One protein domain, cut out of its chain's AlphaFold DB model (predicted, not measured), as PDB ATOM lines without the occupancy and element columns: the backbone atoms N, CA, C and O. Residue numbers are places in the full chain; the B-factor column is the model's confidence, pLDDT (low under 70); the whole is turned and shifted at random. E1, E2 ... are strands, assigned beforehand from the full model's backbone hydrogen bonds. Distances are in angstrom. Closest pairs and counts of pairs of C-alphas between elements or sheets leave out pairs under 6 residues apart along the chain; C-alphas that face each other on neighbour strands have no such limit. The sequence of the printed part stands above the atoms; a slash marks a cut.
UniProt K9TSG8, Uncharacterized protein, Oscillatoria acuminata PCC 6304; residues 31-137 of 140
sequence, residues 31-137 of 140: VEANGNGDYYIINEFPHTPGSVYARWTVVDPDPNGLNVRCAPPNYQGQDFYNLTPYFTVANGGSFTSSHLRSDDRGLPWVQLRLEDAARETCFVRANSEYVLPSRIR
ATOM      1  N   VAL A  31     -47.320 -29.189 -16.760       89.62
ATOM      2  CA  VAL A  31     -46.124 -28.354 -16.718       89.62
ATOM      3  C   VAL A  31     -46.345 -27.140 -17.608       89.62
ATOM      4  O   VAL A  31     -46.635 -27.303 -18.794       89.62
ATOM      5  N   GLU A  32     -46.154 -25.944 -17.062       91.19
ATOM      6  CA  GLU A  32     -46.225 -24.687 -17.808       91.19
ATOM      7  C   GLU A  32     -44.993 -23.824 -17.519       91.19
ATOM      8  O   GLU A  32     -44.478 -23.805 -16.400       91.19
ATOM      9  N   ALA A  33     -44.486 -23.147 -18.550       94.75
ATOM     10  CA  ALA A  33     -43.394 -22.194 -18.409       94.75
ATOM     11  C   ALA A  33     -43.937 -20.819 -18.001       94.75
ATOM     12  O   ALA A  33     -44.924 -20.347 -18.563       94.75
ATOM     13  N   ASN A  34     -43.273 -20.146 -17.063       95.19
ATOM     14  CA  ASN A  34     -43.558 -18.744 -16.766       95.19
ATOM     15  C   ASN A  34     -42.937 -17.804 -17.828       95.19
ATOM     16  O   ASN A  34     -42.310 -18.243 -18.791       95.19
ATOM     17  N   GLY A  35     -43.053 -16.485 -17.628       96.69
ATOM     18  CA  GLY A  35     -42.489 -15.477 -18.541       96.69
ATOM     19  C   GLY A  35     -40.959 -15.505 -18.707       96.69
ATOM     20  O   GLY A  35     -40.458 -14.910 -19.654       96.69
ATOM     21  N   ASN A  36     -40.230 -16.207 -17.833       97.62
ATOM     22  CA  ASN A  36     -38.779 -16.412 -17.919       97.62
ATOM     23  C   ASN A  36     -38.413 -17.776 -18.533       97.62
ATOM     24  O   ASN A  36     -37.242 -18.156 -18.533       97.62
ATOM     25  N   GLY A  37     -39.400 -18.551 -18.990       97.00
ATOM     26  CA  GLY A  37     -39.187 -19.905 -19.494       97.00
ATOM     27  C   GLY A  37     -39.041 -20.967 -18.404       97.00
ATOM     28  O   GLY A  37     -38.824 -22.133 -18.720       97.00
ATOM     29  N   ASP A  38     -39.154 -20.600 -17.127       97.31
ATOM     30  CA  ASP A  38     -39.022 -21.534 -16.013       97.31
ATOM     31  C   ASP A  38     -40.275 -22.386 -15.867       97.31
ATOM     32  O   ASP A  38     -41.381 -21.854 -15.752       97.31
ATOM     33  N   TYR A  39     -40.098 -23.705 -15.856       94.81
ATOM     34  CA  TYR A  39     -41.212 -24.639 -15.763       94.81
ATOM     35  C   TYR A  39     -41.668 -24.856 -14.325       94.81
ATOM     36  O   TYR A  39     -40.867 -25.195 -13.453       94.81
ATOM     37  N   TYR A  40     -42.978 -24.770 -14.115       91.31
ATOM     38  CA  TYR A  40     -43.644 -25.096 -12.859       91.31
ATOM     39  C   TYR A  40     -44.787 -26.071 -13.107       91.31
ATOM     40  O   TYR A  40     -45.308 -26.177 -14.220       91.31
ATOM     41  N   ILE A  41     -45.173 -26.790 -12.057       87.25
ATOM     42  CA  ILE A  41     -46.393 -27.584 -12.079       87.25
ATOM     43  C   ILE A  41     -47.533 -26.681 -11.656       87.25
ATOM     44  O   ILE A  41     -47.465 -26.002 -10.632       87.25
ATOM     45  N   ILE A  42     -48.586 -26.687 -12.451       81.06
ATOM     46  CA  ILE A  42     -49.825 -25.995 -12.137       81.06
ATOM     47  C   ILE A  42     -50.937 -27.006 -11.931       81.06
ATOM     48  O   ILE A  42     -50.851 -28.136 -12.412       81.06
ATOM     49  N   ASN A  43     -51.956 -26.608 -11.170       74.56
ATOM     50  CA  ASN A  43     -53.011 -27.499 -10.687       74.56
ATOM     51  C   ASN A  43     -52.462 -28.694  -9.889       74.56
ATOM     52  O   ASN A  43     -52.962 -29.812  -9.999       74.56
ATOM     53  N   GLU A  44     -51.421 -28.462  -9.078       67.44
ATOM     54  CA  GLU A  44     -50.934 -29.471  -8.137       67.44
ATOM     55  C   GLU A  44     -52.089 -29.927  -7.238       67.44
ATOM     56  O   GLU A  44     -52.668 -29.140  -6.482       67.44
ATOM     57  N   PHE A  45     -52.443 -31.213  -7.319       61.62
ATOM     58  CA  PHE A  45     -53.385 -31.787  -6.370       61.62
ATOM     59  C   PHE A  45     -52.790 -31.662  -4.958       61.62
ATOM     60  O   PHE A  45     -51.614 -31.986  -4.765       61.62
ATOM     61  N   PRO A  46     -53.590 -31.276  -3.946       55.56
ATOM     62  CA  PRO A  46     -53.119 -30.948  -2.594       55.56
ATOM     63  C   PRO A  46     -52.446 -32.106  -1.829       55.56
ATOM     64  O   PRO A  46     -52.086 -31.952  -0.662       55.56
ATOM     65  N   HIS A  47     -52.274 -33.275  -2.450       47.97
ATOM     66  CA  HIS A  47     -51.718 -34.476  -1.834       47.97
ATOM     67  C   HIS A  47     -50.465 -35.028  -2.534       47.97
ATOM     68  O   HIS A  47     -49.934 -36.043  -2.085       47.97
ATOM     69  N   THR A  48     -49.944 -34.389  -3.590       55.97
ATOM     70  CA  THR A  48     -48.632 -34.764  -4.158       55.97
ATOM     71  C   THR A  48     -47.926 -33.544  -4.761       55.97
ATOM     72  O   THR A  48     -48.036 -33.302  -5.963       55.97
ATOM     73  N   PRO A  49     -47.221 -32.745  -3.936       58.56
ATOM     74  CA  PRO A  49     -46.479 -31.585  -4.420       58.56
ATOM     75  C   PRO A  49     -45.432 -32.014  -5.450       58.56
ATOM     76  O   PRO A  49     -44.705 -32.985  -5.224       58.56
ATOM     77  N   GLY A  50     -45.324 -31.288  -6.559       59.59
ATOM     78  CA  GLY A  50     -44.201 -31.442  -7.475       59.59
ATOM     79  C   GLY A  50     -44.207 -32.693  -8.360       59.59
ATOM     80  O   GLY A  50     -43.166 -32.960  -8.961       59.59
ATOM     81  N   SER A  51     -45.309 -33.453  -8.483       68.25
ATOM     82  CA  SER A  51     -45.333 -34.683  -9.296       68.25
ATOM     83  C   SER A  51     -46.105 -34.589 -10.623       68.25
ATOM     84  O   SER A  51     -47.331 -34.651 -10.637       68.25
ATOM     85  N   VAL A  52     -45.390 -34.556 -11.757       74.12
ATOM     86  CA  VAL A  52     -45.946 -34.755 -13.116       74.12
ATOM     87  C   VAL A  52     -45.045 -35.704 -13.894       74.12
ATOM     88  O   VAL A  52     -43.853 -35.440 -14.037       74.12
ATOM     89  N   TYR A  53     -45.609 -36.789 -14.435       79.44
ATOM     90  CA  TYR A  53     -44.865 -37.694 -15.309       79.44
ATOM     91  C   TYR A  53     -44.741 -37.098 -16.715       79.44
ATOM     92  O   TYR A  53     -45.673 -37.134 -17.526       79.44
ATOM     93  N   ALA A  54     -43.557 -36.572 -17.015       84.75
ATOM     94  CA  ALA A  54     -43.234 -36.002 -18.311       84.75
ATOM     95  C   ALA A  54     -41.990 -36.665 -18.910       84.75
ATOM     96  O   ALA A  54     -40.987 -36.930 -18.237       84.75
ATOM     97  N   ARG A  55     -42.050 -36.910 -20.220       91.31
ATOM     98  CA  ARG A  55     -40.841 -37.059 -21.029       91.31
ATOM     99  C   ARG A  55     -40.334 -35.666 -21.381       91.31
ATOM    100  O   ARG A  55     -41.110 -34.830 -21.837       91.31
ATOM    101  N   TRP A  56     -39.039 -35.461 -21.203       94.12
ATOM    102  CA  TRP A  56     -38.333 -34.227 -21.510       94.12
ATOM    103  C   TRP A  56     -37.357 -34.466 -22.653       94.12
ATOM    104  O   TRP A  56     -36.751 -35.536 -22.742       94.12
ATOM    105  N   THR A  57     -37.212 -33.469 -23.513       96.12
ATOM    106  CA  THR A  57     -36.237 -33.437 -24.603       96.12
ATOM    107  C   THR A  57     -35.284 -32.278 -24.361       96.12
ATOM    108  O   THR A  57     -35.737 -31.172 -24.075       96.12
ATOM    109  N   VAL A  58     -33.980 -32.521 -24.464       96.88
ATOM    110  CA  VAL A  58     -32.956 -31.480 -24.338       96.88
ATOM    111  C   VAL A  58     -32.935 -30.636 -25.602       96.88
ATOM    112  O   VAL A  58     -32.798 -31.170 -26.701       96.88
ATOM    113  N   VAL A  59     -33.053 -29.324 -25.431       97.75
ATOM    114  CA  VAL A  59     -32.973 -28.316 -26.498       97.75
ATOM    115  C   VAL A  59     -31.857 -27.296 -26.263       97.75
ATOM    116  O   VAL A  59     -31.759 -26.335 -27.020       97.75
ATOM    117  N   ASP A  60     -31.014 -27.529 -25.251       97.44
ATOM    118  CA  ASP A  60     -29.877 -26.677 -24.897       97.44
ATOM    119  C   ASP A  60     -29.007 -26.359 -26.135       97.44
ATOM    120  O   ASP A  60     -28.567 -27.294 -26.823       97.44
ATOM    121  N   PRO A  61     -28.789 -25.070 -26.466       96.69
ATOM    122  CA  PRO A  61     -27.980 -24.668 -27.612       96.69
ATOM    123  C   PRO A  61     -26.475 -24.918 -27.422       96.69
ATOM    124  O   PRO A  61     -25.736 -24.813 -28.404       96.69
ATOM    125  N   ASP A  62     -26.000 -25.224 -26.208       96.88
ATOM    126  CA  ASP A  62     -24.593 -25.558 -25.969       96.88
ATOM    127  C   ASP A  62     -24.205 -26.834 -26.750       96.88
ATOM    128  O   ASP A  62     -24.805 -27.897 -26.549       96.88
ATOM    129  N   PRO A  63     -23.183 -26.785 -27.628       95.00
ATOM    130  CA  PRO A  63     -22.730 -27.957 -28.377       95.00
ATOM    131  C   PRO A  63     -22.207 -29.100 -27.489       95.00
ATOM    132  O   PRO A  63     -22.147 -30.239 -27.949       95.00
ATOM    133  N   ASN A  64     -21.839 -28.827 -26.234       95.69
ATOM    134  CA  ASN A  64     -21.412 -29.844 -25.268       95.69
ATOM    135  C   ASN A  64     -22.594 -30.565 -24.592       95.69
ATOM    136  O   ASN A  64     -22.394 -31.564 -23.892       95.69
ATOM    137  N   GLY A  65     -23.820 -30.089 -24.829       94.94
ATOM    138  CA  GLY A  65     -25.051 -30.611 -24.256       94.94
ATOM    139  C   GLY A  65     -25.367 -30.061 -22.867       94.94
ATOM    140  O   GLY A  65     -24.595 -29.331 -22.248       94.94
ATOM    141  N   LEU A  66     -26.528 -30.465 -22.357       97.50
ATOM    142  CA  LEU A  66     -27.053 -30.008 -21.080       97.50
ATOM    143  C   LEU A  66     -26.339 -30.694 -19.918       97.50
ATOM    144  O   LEU A  66     -26.359 -31.922 -19.799       97.50
ATOM    145  N   ASN A  67     -25.769 -29.892 -19.024       97.56
ATOM    146  CA  ASN A  67     -25.127 -30.370 -17.804       97.56
ATOM    147  C   ASN A  67     -26.131 -31.047 -16.860       97.56
ATOM    148  O   ASN A  67     -27.049 -30.406 -16.344       97.56
ATOM    149  N   VAL A  68     -25.887 -32.322 -16.562       96.44
ATOM    150  CA  VAL A  68     -26.574 -33.073 -15.512       96.44
ATOM    151  C   VAL A  68     -25.737 -33.025 -14.247       96.44
ATOM    152  O   VAL A  68     -24.547 -33.334 -14.260       96.44
ATOM    153  N   ARG A  69     -26.361 -32.659 -13.130       96.50
ATOM    154  CA  ARG A  69     -25.694 -32.539 -11.831       96.50
ATOM    155  C   ARG A  69     -26.247 -33.580 -10.880       96.50
ATOM    156  O   ARG A  69     -27.453 -33.615 -10.656       96.50
ATOM    157  N   CYS A  70     -25.386 -34.428 -10.335       94.62
ATOM    158  CA  CYS A  70     -25.803 -35.534  -9.482       94.62
ATOM    159  C   CYS A  70     -25.441 -35.254  -8.031       94.62
ATOM    160  O   CYS A  70     -24.309 -34.905  -7.700       94.62
ATOM    161  N   ALA A  71     -26.441 -35.371  -7.170       92.62
ATOM    162  CA  ALA A  71     -26.263 -35.244  -5.747       92.62
ATOM    163  C   ALA A  71     -25.801 -36.579  -5.150       92.62
ATOM    164  O   ALA A  71     -26.316 -37.635  -5.545       92.62
ATOM    165  N   PRO A  72     -24.881 -36.546  -4.170       90.31
ATOM    166  CA  PRO A  72     -24.475 -37.746  -3.465       90.31
ATOM    167  C   PRO A  72     -25.649 -38.338  -2.668       90.31
ATOM    168  O   PRO A  72     -26.651 -37.658  -2.402       90.31
ATOM    169  N   PRO A  73     -25.519 -39.592  -2.213       86.25
ATOM    170  CA  PRO A  73     -26.507 -40.206  -1.337       86.25
ATOM    171  C   PRO A  73     -26.760 -39.335  -0.097       86.25
ATOM    172  O   PRO A  73     -25.816 -38.826   0.507       86.25
ATOM    173  N   ASN A  74     -28.022 -39.215   0.322       85.44
ATOM    174  CA  ASN A  74     -28.463 -38.415   1.480       85.44
ATOM    175  C   ASN A  74     -28.294 -36.894   1.346       85.44
ATOM    176  O   ASN A  74     -28.382 -36.185   2.349       85.44
ATOM    177  N   TYR A  75     -28.073 -36.371   0.143       88.94
ATOM    178  CA  TYR A  75     -28.082 -34.932  -0.070       88.94
ATOM    179  C   TYR A  75     -29.464 -34.336   0.251       88.94
ATOM    180  O   TYR A  75     -30.470 -34.683  -0.366       88.94
ATOM    181  N   GLN A  76     -29.494 -33.438   1.237       89.31
ATOM    182  CA  GLN A  76     -30.687 -32.699   1.676       89.31
ATOM    183  C   GLN A  76     -30.669 -31.234   1.212       89.31
ATOM    184  O   GLN A  76     -31.594 -30.481   1.512       89.31
ATOM    185  N   GLY A  77     -29.604 -30.820   0.518       91.50
ATOM    186  CA  GLY A  77     -29.463 -29.462   0.015       91.50
ATOM    187  C   GLY A  77     -30.493 -29.140  -1.063       91.50
ATOM    188  O   GLY A  77     -31.105 -30.023  -1.673       91.50
ATOM    189  N   GLN A  78     -30.685 -27.845  -1.276       93.94
ATOM    190  CA  GLN A  78     -31.454 -27.312  -2.396       93.94
ATOM    191  C   GLN A  78     -30.560 -26.505  -3.339       93.94
ATOM    192  O   GLN A  78     -31.042 -26.000  -4.336       93.94
ATOM    193  N   ASP A  79     -29.254 -26.415  -3.089       96.06
ATOM    194  CA  ASP A  79     -28.294 -25.666  -3.899       96.06
ATOM    195  C   ASP A  79     -27.820 -26.467  -5.129       96.06
ATOM    196  O   ASP A  79     -26.628 -26.603  -5.402       96.06
ATOM    197  N   PHE A  80     -28.765 -27.004  -5.910       95.12
ATOM    198  CA  PHE A  80     -28.487 -27.922  -7.027       95.12
ATOM    199  C   PHE A  80     -27.518 -27.344  -8.073       95.12
ATOM    200  O   PHE A  80     -26.792 -28.082  -8.736       95.12
ATOM    201  N   TYR A  81     -27.469 -26.018  -8.207       95.44
ATOM    202  CA  TYR A  81     -26.555 -25.312  -9.108       95.44
ATOM    203  C   TYR A  81     -25.080 -25.378  -8.684       95.44
ATOM    204  O   TYR A  81     -24.211 -25.203  -9.539       95.44
ATOM    205  N   ASN A  82     -24.794 -25.639  -7.404       96.75
ATOM    206  CA  ASN A  82     -23.436 -25.807  -6.881       96.75
ATOM    207  C   ASN A  82     -22.912 -27.240  -7.032       96.75
ATOM    208  O   ASN A  82     -21.709 -27.463  -6.911       96.75
ATOM    209  N   LEU A  83     -23.783 -28.215  -7.305       95.56
ATOM    210  CA  LEU A  83     -23.374 -29.601  -7.536       95.56
ATOM    211  C   LEU A  83     -22.495 -29.691  -8.788       95.56
ATOM    212  O   LEU A  83     -22.845 -29.139  -9.829       95.56
ATOM    213  N   THR A  84     -21.379 -30.413  -8.726       95.31
ATOM    214  CA  THR A  84     -20.499 -30.611  -9.886       95.31
ATOM    215  C   THR A  84     -21.252 -31.317 -11.026       95.31
ATOM    216  O   THR A  84     -21.944 -32.306 -10.763       95.31
ATOM    217  N   PRO A  85     -21.138 -30.851 -12.288       95.50
ATOM    218  CA  PRO A  85     -21.643 -31.600 -13.436       95.50
ATOM    219  C   PRO A  85     -21.054 -33.015 -13.459       95.50
ATOM    220  O   PRO A  85     -19.842 -33.185 -13.350       95.50
ATOM    221  N   TYR A  86     -21.918 -34.020 -13.574       93.88
ATOM    222  CA  TYR A  86     -21.533 -35.431 -13.585       93.88
ATOM    223  C   TYR A  86     -21.361 -35.944 -15.020       93.88
ATOM    224  O   TYR A  86     -20.370 -36.593 -15.342       93.88
ATOM    225  N   PHE A  87     -22.301 -35.598 -15.899       94.94
ATOM    226  CA  PHE A  87     -22.260 -35.871 -17.337       94.94
ATOM    227  C   PHE A  87     -23.120 -34.850 -18.086       94.94
ATOM    228  O   PHE A  87     -23.782 -34.014 -17.464       94.94
ATOM    229  N   THR A  88     -23.134 -34.924 -19.415       96.31
ATOM    230  CA  THR A  88     -24.011 -34.104 -20.256       96.31
ATOM    231  C   THR A  88     -24.989 -34.960 -21.052       96.31
ATOM    232  O   THR A  88     -24.710 -36.109 -21.400       96.31
ATOM    233  N   VAL A  89     -26.159 -34.395 -21.347       95.56
ATOM    234  CA  VAL A  89     -27.123 -34.972 -22.290       95.56
ATOM    235  C   VAL A  89     -27.085 -34.142 -23.565       95.56
ATOM    236  O   VAL A  89     -27.317 -32.936 -23.531       95.56
ATOM    237  N   ALA A  90     -26.791 -34.786 -24.692       97.00
ATOM    238  CA  ALA A  90     -26.733 -34.117 -25.987       97.00
ATOM    239  C   ALA A  90     -28.088 -33.499 -26.379       97.00
ATOM    240  O   ALA A  90     -29.147 -34.012 -26.007       97.00
ATOM    241  N   ASN A  91     -28.047 -32.433 -27.181       96.94
ATOM    242  CA  ASN A  91     -29.240 -31.844 -27.791       96.94
ATOM    243  C   ASN A  91     -30.028 -32.912 -28.579       96.94
ATOM    244  O   ASN A  91     -29.448 -33.764 -29.254       96.94
ATOM    245  N   GLY A  92     -31.352 -32.913 -28.429       95.69
ATOM    246  CA  GLY A  92     -32.251 -33.944 -28.953       95.69
ATOM    247  C   GLY A  92     -32.335 -35.205 -28.085       95.69
ATOM    248  O   GLY A  92     -33.243 -36.016 -28.277       95.69
ATOM    249  N   GLY A  93     -31.445 -35.365 -27.099       95.06
ATOM    250  CA  GLY A  93     -31.530 -36.409 -26.085       95.06
ATOM    251  C   GLY A  93     -32.814 -36.294 -25.260       95.06
ATOM    252  O   GLY A  93     -33.399 -35.218 -25.132       95.06
ATOM    253  N   SER A  94     -33.273 -37.412 -24.693       94.06
ATOM    254  CA  SER A  94     -34.513 -37.440 -23.911       94.06
ATOM    255  C   SER A  94     -34.372 -38.230 -22.622       94.06
ATOM    256  O   SER A  94     -33.629 -39.208 -22.569       94.06
ATOM    257  N   PHE A  95     -35.135 -37.836 -21.610       92.19
ATOM    258  CA  PHE A  95     -35.220 -38.527 -20.328       92.19
ATOM    259  C   PHE A  95     -36.636 -38.406 -19.761       92.19
ATOM    260  O   PHE A  95     -37.443 -37.586 -20.200       92.19
ATOM    261  N   THR A  96     -36.968 -39.254 -18.793       90.19
ATOM    262  CA  THR A  96     -38.250 -39.188 -18.083       90.19
ATOM    263  C   THR A  96     -38.041 -38.686 -16.671       90.19
ATOM    264  O   THR A  96     -37.093 -39.089 -15.996       90.19
ATOM    265  N   SER A  97     -38.959 -37.849 -16.211       89.88
ATOM    266  CA  SER A  97     -39.000 -37.386 -14.835       89.88
ATOM    267  C   SER A  97     -40.434 -37.341 -14.348       89.88
ATOM    268  O   SER A  97     -41.359 -37.104 -15.125       89.88
ATOM    269  N   SER A  98     -40.593 -37.574 -13.052       82.62
ATOM    270  CA  SER A  98     -41.840 -37.333 -12.347       82.62
ATOM    271  C   SER A  98     -41.774 -36.138 -11.402       82.62
ATOM    272  O   SER A  98     -42.778 -35.893 -10.756       82.62
ATOM    273  N   HIS A  99     -40.646 -35.424 -11.281       89.38
ATOM    274  CA  HIS A  99     -40.488 -34.398 -10.246       89.38
ATOM    275  C   HIS A  99     -39.818 -33.118 -10.747       89.38
ATOM    276  O   HIS A  99     -38.709 -33.153 -11.293       89.38
ATOM    277  N   LEU A 100     -40.473 -31.988 -10.470       92.06
ATOM    278  CA  LEU A 100     -39.862 -30.660 -10.477       92.06
ATOM    279  C   LEU A 100     -39.551 -30.250  -9.035       92.06
ATOM    280  O   LEU A 100     -40.373 -30.423  -8.137       92.06
ATOM    281  N   ARG A 101     -38.353 -29.714  -8.803       92.25
ATOM    282  CA  ARG A 101     -37.925 -29.191  -7.501       92.25
ATOM    283  C   ARG A 101     -37.352 -27.796  -7.666       92.25
ATOM    284  O   ARG A 101     -36.576 -27.565  -8.585       92.25
ATOM    285  N   SER A 102     -37.686 -26.891  -6.761       94.44
ATOM    286  CA  SER A 102     -37.036 -25.583  -6.697       94.44
ATOM    287  C   SER A 102     -35.733 -25.666  -5.905       94.44
ATOM    288  O   SER A 102     -35.665 -26.390  -4.908       94.44
ATOM    289  N   ASP A 103     -34.713 -24.941  -6.360       95.62
ATOM    290  CA  ASP A 103     -33.531 -24.655  -5.548       95.62
ATOM    291  C   ASP A 103     -33.821 -23.579  -4.485       95.62
ATOM    292  O   ASP A 103     -34.918 -23.014  -4.428       95.62
ATOM    293  N   ASP A 104     -32.836 -23.276  -3.640       96.50
ATOM    294  CA  ASP A 104     -32.928 -22.241  -2.596       96.50
ATOM    295  C   ASP A 104     -33.099 -20.804  -3.142       96.50
ATOM    296  O   ASP A 104     -33.408 -19.885  -2.380       96.50
ATOM    297  N   ARG A 105     -32.975 -20.605  -4.462       96.38
ATOM    298  CA  ARG A 105     -33.271 -19.349  -5.177       96.38
ATOM    299  C   ARG A 105     -34.669 -19.351  -5.804       96.38
ATOM    300  O   ARG A 105     -35.042 -18.379  -6.457       96.38
ATOM    301  N   GLY A 106     -35.437 -20.429  -5.640       94.75
ATOM    302  CA  GLY A 106     -36.767 -20.597  -6.229       94.75
ATOM    303  C   GLY A 106     -36.759 -21.011  -7.704       94.75
ATOM    304  O   GLY A 106     -37.820 -21.039  -8.334       94.75
ATOM    305  N   LEU A 107     -35.594 -21.344  -8.269       96.19
ATOM    306  CA  LEU A 107     -35.467 -21.733  -9.671       96.19
ATOM    307  C   LEU A 107     -35.744 -23.234  -9.842       96.19
ATOM    308  O   LEU A 107     -35.223 -24.031  -9.061       96.19
ATOM    309  N   PRO A 108     -36.537 -23.656 -10.842       96.44
ATOM    310  CA  PRO A 108     -36.942 -25.052 -10.978       96.44
ATOM    311  C   PRO A 108     -35.896 -25.951 -11.655       96.44
ATOM    312  O   PRO A 108     -35.195 -25.571 -12.599       96.44
ATOM    313  N   TRP A 109     -35.843 -27.198 -11.199       96.88
ATOM    314  CA  TRP A 109     -34.963 -28.269 -11.660       96.88
ATOM    315  C   TRP A 109     -35.762 -29.552 -11.880       96.88
ATOM    316  O   TRP A 109     -36.608 -29.916 -11.063       96.88
ATOM    317  N   VAL A 110     -35.476 -30.257 -12.973       95.38
ATOM    318  CA  VAL A 110     -36.043 -31.576 -13.260       95.38
ATOM    319  C   VAL A 110     -35.186 -32.634 -12.583       95.38
ATOM    320  O   VAL A 110     -33.984 -32.701 -12.835       95.38
ATOM    321  N   GLN A 111     -35.791 -33.485 -11.760       93.62
ATOM    322  CA  GLN A 111     -35.106 -34.624 -11.151       93.62
ATOM    323  C   GLN A 111     -35.132 -35.827 -12.100       93.62
ATOM    324  O   GLN A 111     -36.200 -36.335 -12.441       93.62
ATOM    325  N   LEU A 112     -33.974 -36.318 -12.523       92.12
ATOM    326  CA  LEU A 112     -33.863 -37.458 -13.426       92.12
ATOM    327  C   LEU A 112     -34.061 -38.770 -12.667       92.12
ATOM    328  O   LEU A 112     -33.579 -38.942 -11.546       92.12
ATOM    329  N   ARG A 113     -34.720 -39.730 -13.322       82.00
ATOM    330  CA  ARG A 113     -34.728 -41.130 -12.898       82.00
ATOM    331  C   ARG A 113     -33.726 -41.897 -13.751       82.00
ATOM    332  O   ARG A 113     -33.991 -42.142 -14.924       82.00
ATOM    333  N   LEU A 114     -32.583 -42.239 -13.173       82.19
ATOM    334  CA  LEU A 114     -31.580 -43.084 -13.819       82.19
ATOM    335  C   LEU A 114     -31.793 -44.535 -13.372       82.19
ATOM    336  O   LEU A 114     -32.029 -44.776 -12.190       82.19
ATOM    337  N   GLU A 115     -31.748 -45.483 -14.309       74.31
ATOM    338  CA  GLU A 115     -32.040 -46.902 -14.039       74.31
ATOM    339  C   GLU A 115     -30.963 -47.568 -13.163       74.31
ATOM    340  O   GLU A 115     -31.302 -48.349 -12.277       74.31
ATOM    341  N   ASP A 116     -29.696 -47.176 -13.333       68.31
ATOM    342  CA  ASP A 116     -28.538 -47.763 -12.638       68.31
ATOM    343  C   ASP A 116     -28.001 -46.922 -11.467       68.31
ATOM    344  O   ASP A 116     -27.026 -47.300 -10.810       68.31
ATOM    345  N   ALA A 117     -28.610 -45.770 -11.165       58.75
ATOM    346  CA  ALA A 117     -28.119 -44.901 -10.099       58.75
ATOM    347  C   ALA A 117     -28.536 -45.460  -8.739       58.75
ATOM    348  O   ALA A 117     -29.534 -45.052  -8.148       58.75
ATOM    349  N   ALA A 118     -27.740 -46.397  -8.224       57.72
ATOM    350  CA  ALA A 118     -28.007 -47.075  -6.967       57.72
ATOM    351  C   ALA A 118     -28.279 -46.112  -5.797       57.72
ATOM    352  O   ALA A 118     -28.922 -46.544  -4.842       57.72
ATOM    353  N   ARG A 119     -27.818 -44.846  -5.825       61.03
ATOM    354  CA  ARG A 119     -28.053 -43.855  -4.752       61.03
ATOM    355  C   ARG A 119     -27.962 -42.372  -5.154       61.03
ATOM    356  O   ARG A 119     -27.975 -41.522  -4.266       61.03
ATOM    357  N   GLU A 120     -27.842 -42.043  -6.436       75.94
ATOM    358  CA  GLU A 120     -27.621 -40.655  -6.865       75.94
ATOM    359  C   GLU A 120     -28.896 -40.058  -7.450       75.94
ATOM    360  O   GLU A 120     -29.549 -40.649  -8.309       75.94
ATOM    361  N   THR A 121     -29.265 -38.879  -6.956       89.94
ATOM    362  CA  THR A 121     -30.369 -38.104  -7.522       89.94
ATOM    363  C   THR A 121     -29.778 -37.043  -8.429       89.94
ATOM    364  O   THR A 121     -29.034 -36.185  -7.960       89.94
ATOM    365  N   CYS A 122     -30.090 -37.109  -9.718       94.25
ATOM    366  CA  CYS A 122     -29.549 -36.178 -10.697       94.25
ATOM    367  C   CYS A 122     -30.574 -35.123 -11.098       94.25
ATOM    368  O   CYS A 122     -31.777 -35.377 -11.097       94.25
ATOM    369  N   PHE A 123     -30.083 -33.943 -11.451       96.06
ATOM    370  CA  PHE A 123     -30.883 -32.766 -11.739       96.06
ATOM    371  C   PHE A 123     -30.402 -32.077 -13.012       96.06
ATOM    372  O   PHE A 123     -29.201 -32.007 -13.284       96.06
ATOM    373  N   VAL A 124     -31.348 -31.518 -13.758       97.19
ATOM    374  CA  VAL A 124     -31.091 -30.557 -14.839       97.19
ATOM    375  C   VAL A 124     -31.982 -29.338 -14.665       97.19
ATOM    376  O   VAL A 124     -33.041 -29.423 -14.043       97.19
ATOM    377  N   ARG A 125     -31.571 -28.194 -15.207       97.62
ATOM    378  CA  ARG A 125     -32.349 -26.961 -15.096       97.62
ATOM    379  C   ARG A 125     -33.664 -27.084 -15.872       97.62
ATOM    380  O   ARG A 125     -33.657 -27.413 -17.054       97.62
ATOM    381  N   ALA A 126     -34.789 -26.802 -15.216       96.94
ATOM    382  CA  ALA A 126     -36.112 -26.835 -15.834       96.94
ATOM    383  C   ALA A 126     -36.452 -25.467 -16.442       96.94
ATOM    384  O   ALA A 126     -37.222 -24.695 -15.874       96.94
ATOM    385  N   ASN A 127     -35.862 -25.161 -17.595       97.94
ATOM    386  CA  ASN A 127     -36.137 -23.932 -18.336       97.94
ATOM    387  C   ASN A 127     -36.285 -24.235 -19.835       97.94
ATOM    388  O   ASN A 127     -35.628 -25.148 -20.343       97.94
ATOM    389  N   SER A 128     -37.147 -23.496 -20.534       97.69
ATOM    390  CA  SER A 128     -37.450 -23.683 -21.956       97.69
ATOM    391  C   SER A 128     -36.257 -23.489 -22.889       97.69
ATOM    392  O   SER A 128     -36.290 -23.989 -24.009       97.69
ATOM    393  N   GLU A 129     -35.202 -22.805 -22.443       98.06
ATOM    394  CA  GLU A 129     -33.941 -22.708 -23.186       98.06
ATOM    395  C   GLU A 129     -33.141 -24.019 -23.180       98.06
ATOM    396  O   GLU A 129     -32.319 -24.240 -24.065       98.06
ATOM    397  N   TYR A 130     -33.381 -24.906 -22.208       98.12
ATOM    398  CA  TYR A 130     -32.580 -26.116 -22.000       98.12
ATOM    399  C   TYR A 130     -33.356 -27.403 -22.268       98.12
ATOM    400  O   TYR A 130     -32.793 -28.379 -22.769       98.12
ATOM    401  N   VAL A 131     -34.648 -27.434 -21.929       97.25
ATOM    402  CA  VAL A 131     -35.499 -28.623 -22.048       97.25
ATOM    403  C   VAL A 131     -36.918 -28.270 -22.494       97.25
ATOM    404  O   VAL A 131     -37.437 -27.203 -22.184       97.25
ATOM    405  N   LEU A 132     -37.586 -29.197 -23.179       96.00
ATOM    406  CA  LEU A 132     -39.011 -29.115 -23.508       96.00
ATOM    407  C   LEU A 132     -39.743 -30.379 -23.033       96.00
ATOM    408  O   LEU A 132     -39.236 -31.486 -23.249       96.00
ATOM    409  N   PRO A 133     -40.945 -30.270 -22.439       92.88
ATOM    410  CA  PRO A 133     -41.790 -31.429 -22.182       92.88
ATOM    411  C   PRO A 133     -42.367 -31.945 -23.513       92.88
ATOM    412  O   PRO A 133     -43.127 -31.256 -24.184       92.88
ATOM    413  N   SER A 134     -42.009 -33.166 -23.918       82.88
ATOM    414  CA  SER A 134     -42.411 -33.749 -25.210       82.88
ATOM    415  C   SER A 134     -43.623 -34.679 -25.126       82.88
ATOM    416  O   SER A 134     -44.288 -34.922 -26.134       82.88
ATOM    417  N   ARG A 135     -43.943 -35.205 -23.935       71.12
ATOM    418  CA  ARG A 135     -45.184 -35.955 -23.679       71.12
ATOM    419  C   ARG A 135     -45.494 -35.975 -22.182       71.12
ATOM    420  O   ARG A 135     -44.723 -36.548 -21.412       71.12
ATOM    421  N   ILE A 136     -46.634 -35.411 -21.793       64.31
ATOM    422  CA  ILE A 136     -47.200 -35.565 -20.448       64.31
ATOM    423  C   ILE A 136     -48.076 -36.820 -20.492       64.31
ATOM    424  O   ILE A 136     -49.022 -36.871 -21.280       64.31
ATOM    425  N   ARG A 137     -47.741 -37.865 -19.722       58.62
ATOM    426  CA  ARG A 137     -48.713 -38.943 -19.490       58.62
ATOM    427  C   ARG A 137     -49.533 -38.541 -18.279       58.62
ATOM    428  O   ARG A 137     -49.012 -38.503 -17.168       58.62
TER     429      ARG A 137
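Overview. This is residues 31 to 137 of the 140 residues of an uncharacterized protein of Oscillatoria acuminata PCC 6304 (UniProt K9TSG8). One antiparallel sheet of seven strands curls like part of a barrel and bends back on itself, a folded sheet in which E5, E4, E8 and E7 form one leaf facing a second leaf of E3 and E9, with the bent strand E6 as the hinge. The barrel is not closed, for its edge strands E5 and E9 stay apart, and a small hairpin of E1 and E2 lies near E3, E6 and E7. The printed part has 107 residues, no named helix and nine named strands, E1 to E9 along the chain; the sheet's order is E5 E4 E8 E7 E6 E3 E9. The class is all strand, though under half of the residues, 51 of 107, are in named elements. The whole is compact, with a radius of gyration of the C-alphas of 13.1 A, and rounded, spanning 33 by 32 by 27 A.

Arrangement. E1, residues 31 to 33, and E2, residues 39 to 42, form an antiparallel hairpin, with N 32 and O 40 within hydrogen-bond range at 3.0 A. E3, residues 51 to 58, bends by 58 degrees at residue 55; its closest C-alphas with E2, those of Val 52 and Ile 41, are 7.3 A apart. E4, residues 66 to 71, and E5, residues 85 to 89, form a hairpin, antiparallel at 140 degrees, with N 66 and O 89 2.8 A apart. E6, residues 94 to 102, bends by 79 degrees at residue 98; its residues 94 to 99 pair with E3, N 54 and O 97 being 2.9 A apart. E7, residues 108 to 112, pairs with residues 99 to 102 of E6, with N 109 and O 101 2.7 A apart. The closest C-alphas of E2 and E7, those of Tyr 39 and Pro 108, are 6.4 A apart. E8, residues 121 to 125, completes the meander E6 E7 E8, each strand the antiparallel neighbour of the one before, with N 112 and O 122 2.8 A apart. E8 also pairs with E4, N 69 and O 123 being 2.9 A apart. E9, residues 131 to 136, is an edge strand beside E3, with N 57 and O 132 2.8 A apart.

Along the chain. E1 begins at C-alpha 31, (-46.124, -28.354, -16.718). From first to last C-alpha, E6 is 21.1 A long, E3 19.7 A and E4 16.2 A. E9 ends at C-alpha 136, (-47.200, -35.565, -20.448).

Size, cuts and confidence. The C-alphas of Pro 46 and Pro 63, the two farthest apart, are 40.0 A from each other. The printed part has no cut. The link from E4 to E5, residues 72 to 84, is long. The mean pLDDT of the printed part is 88.3; residues 44 to 51, 116 to 119 and 136 to 137 are under 70.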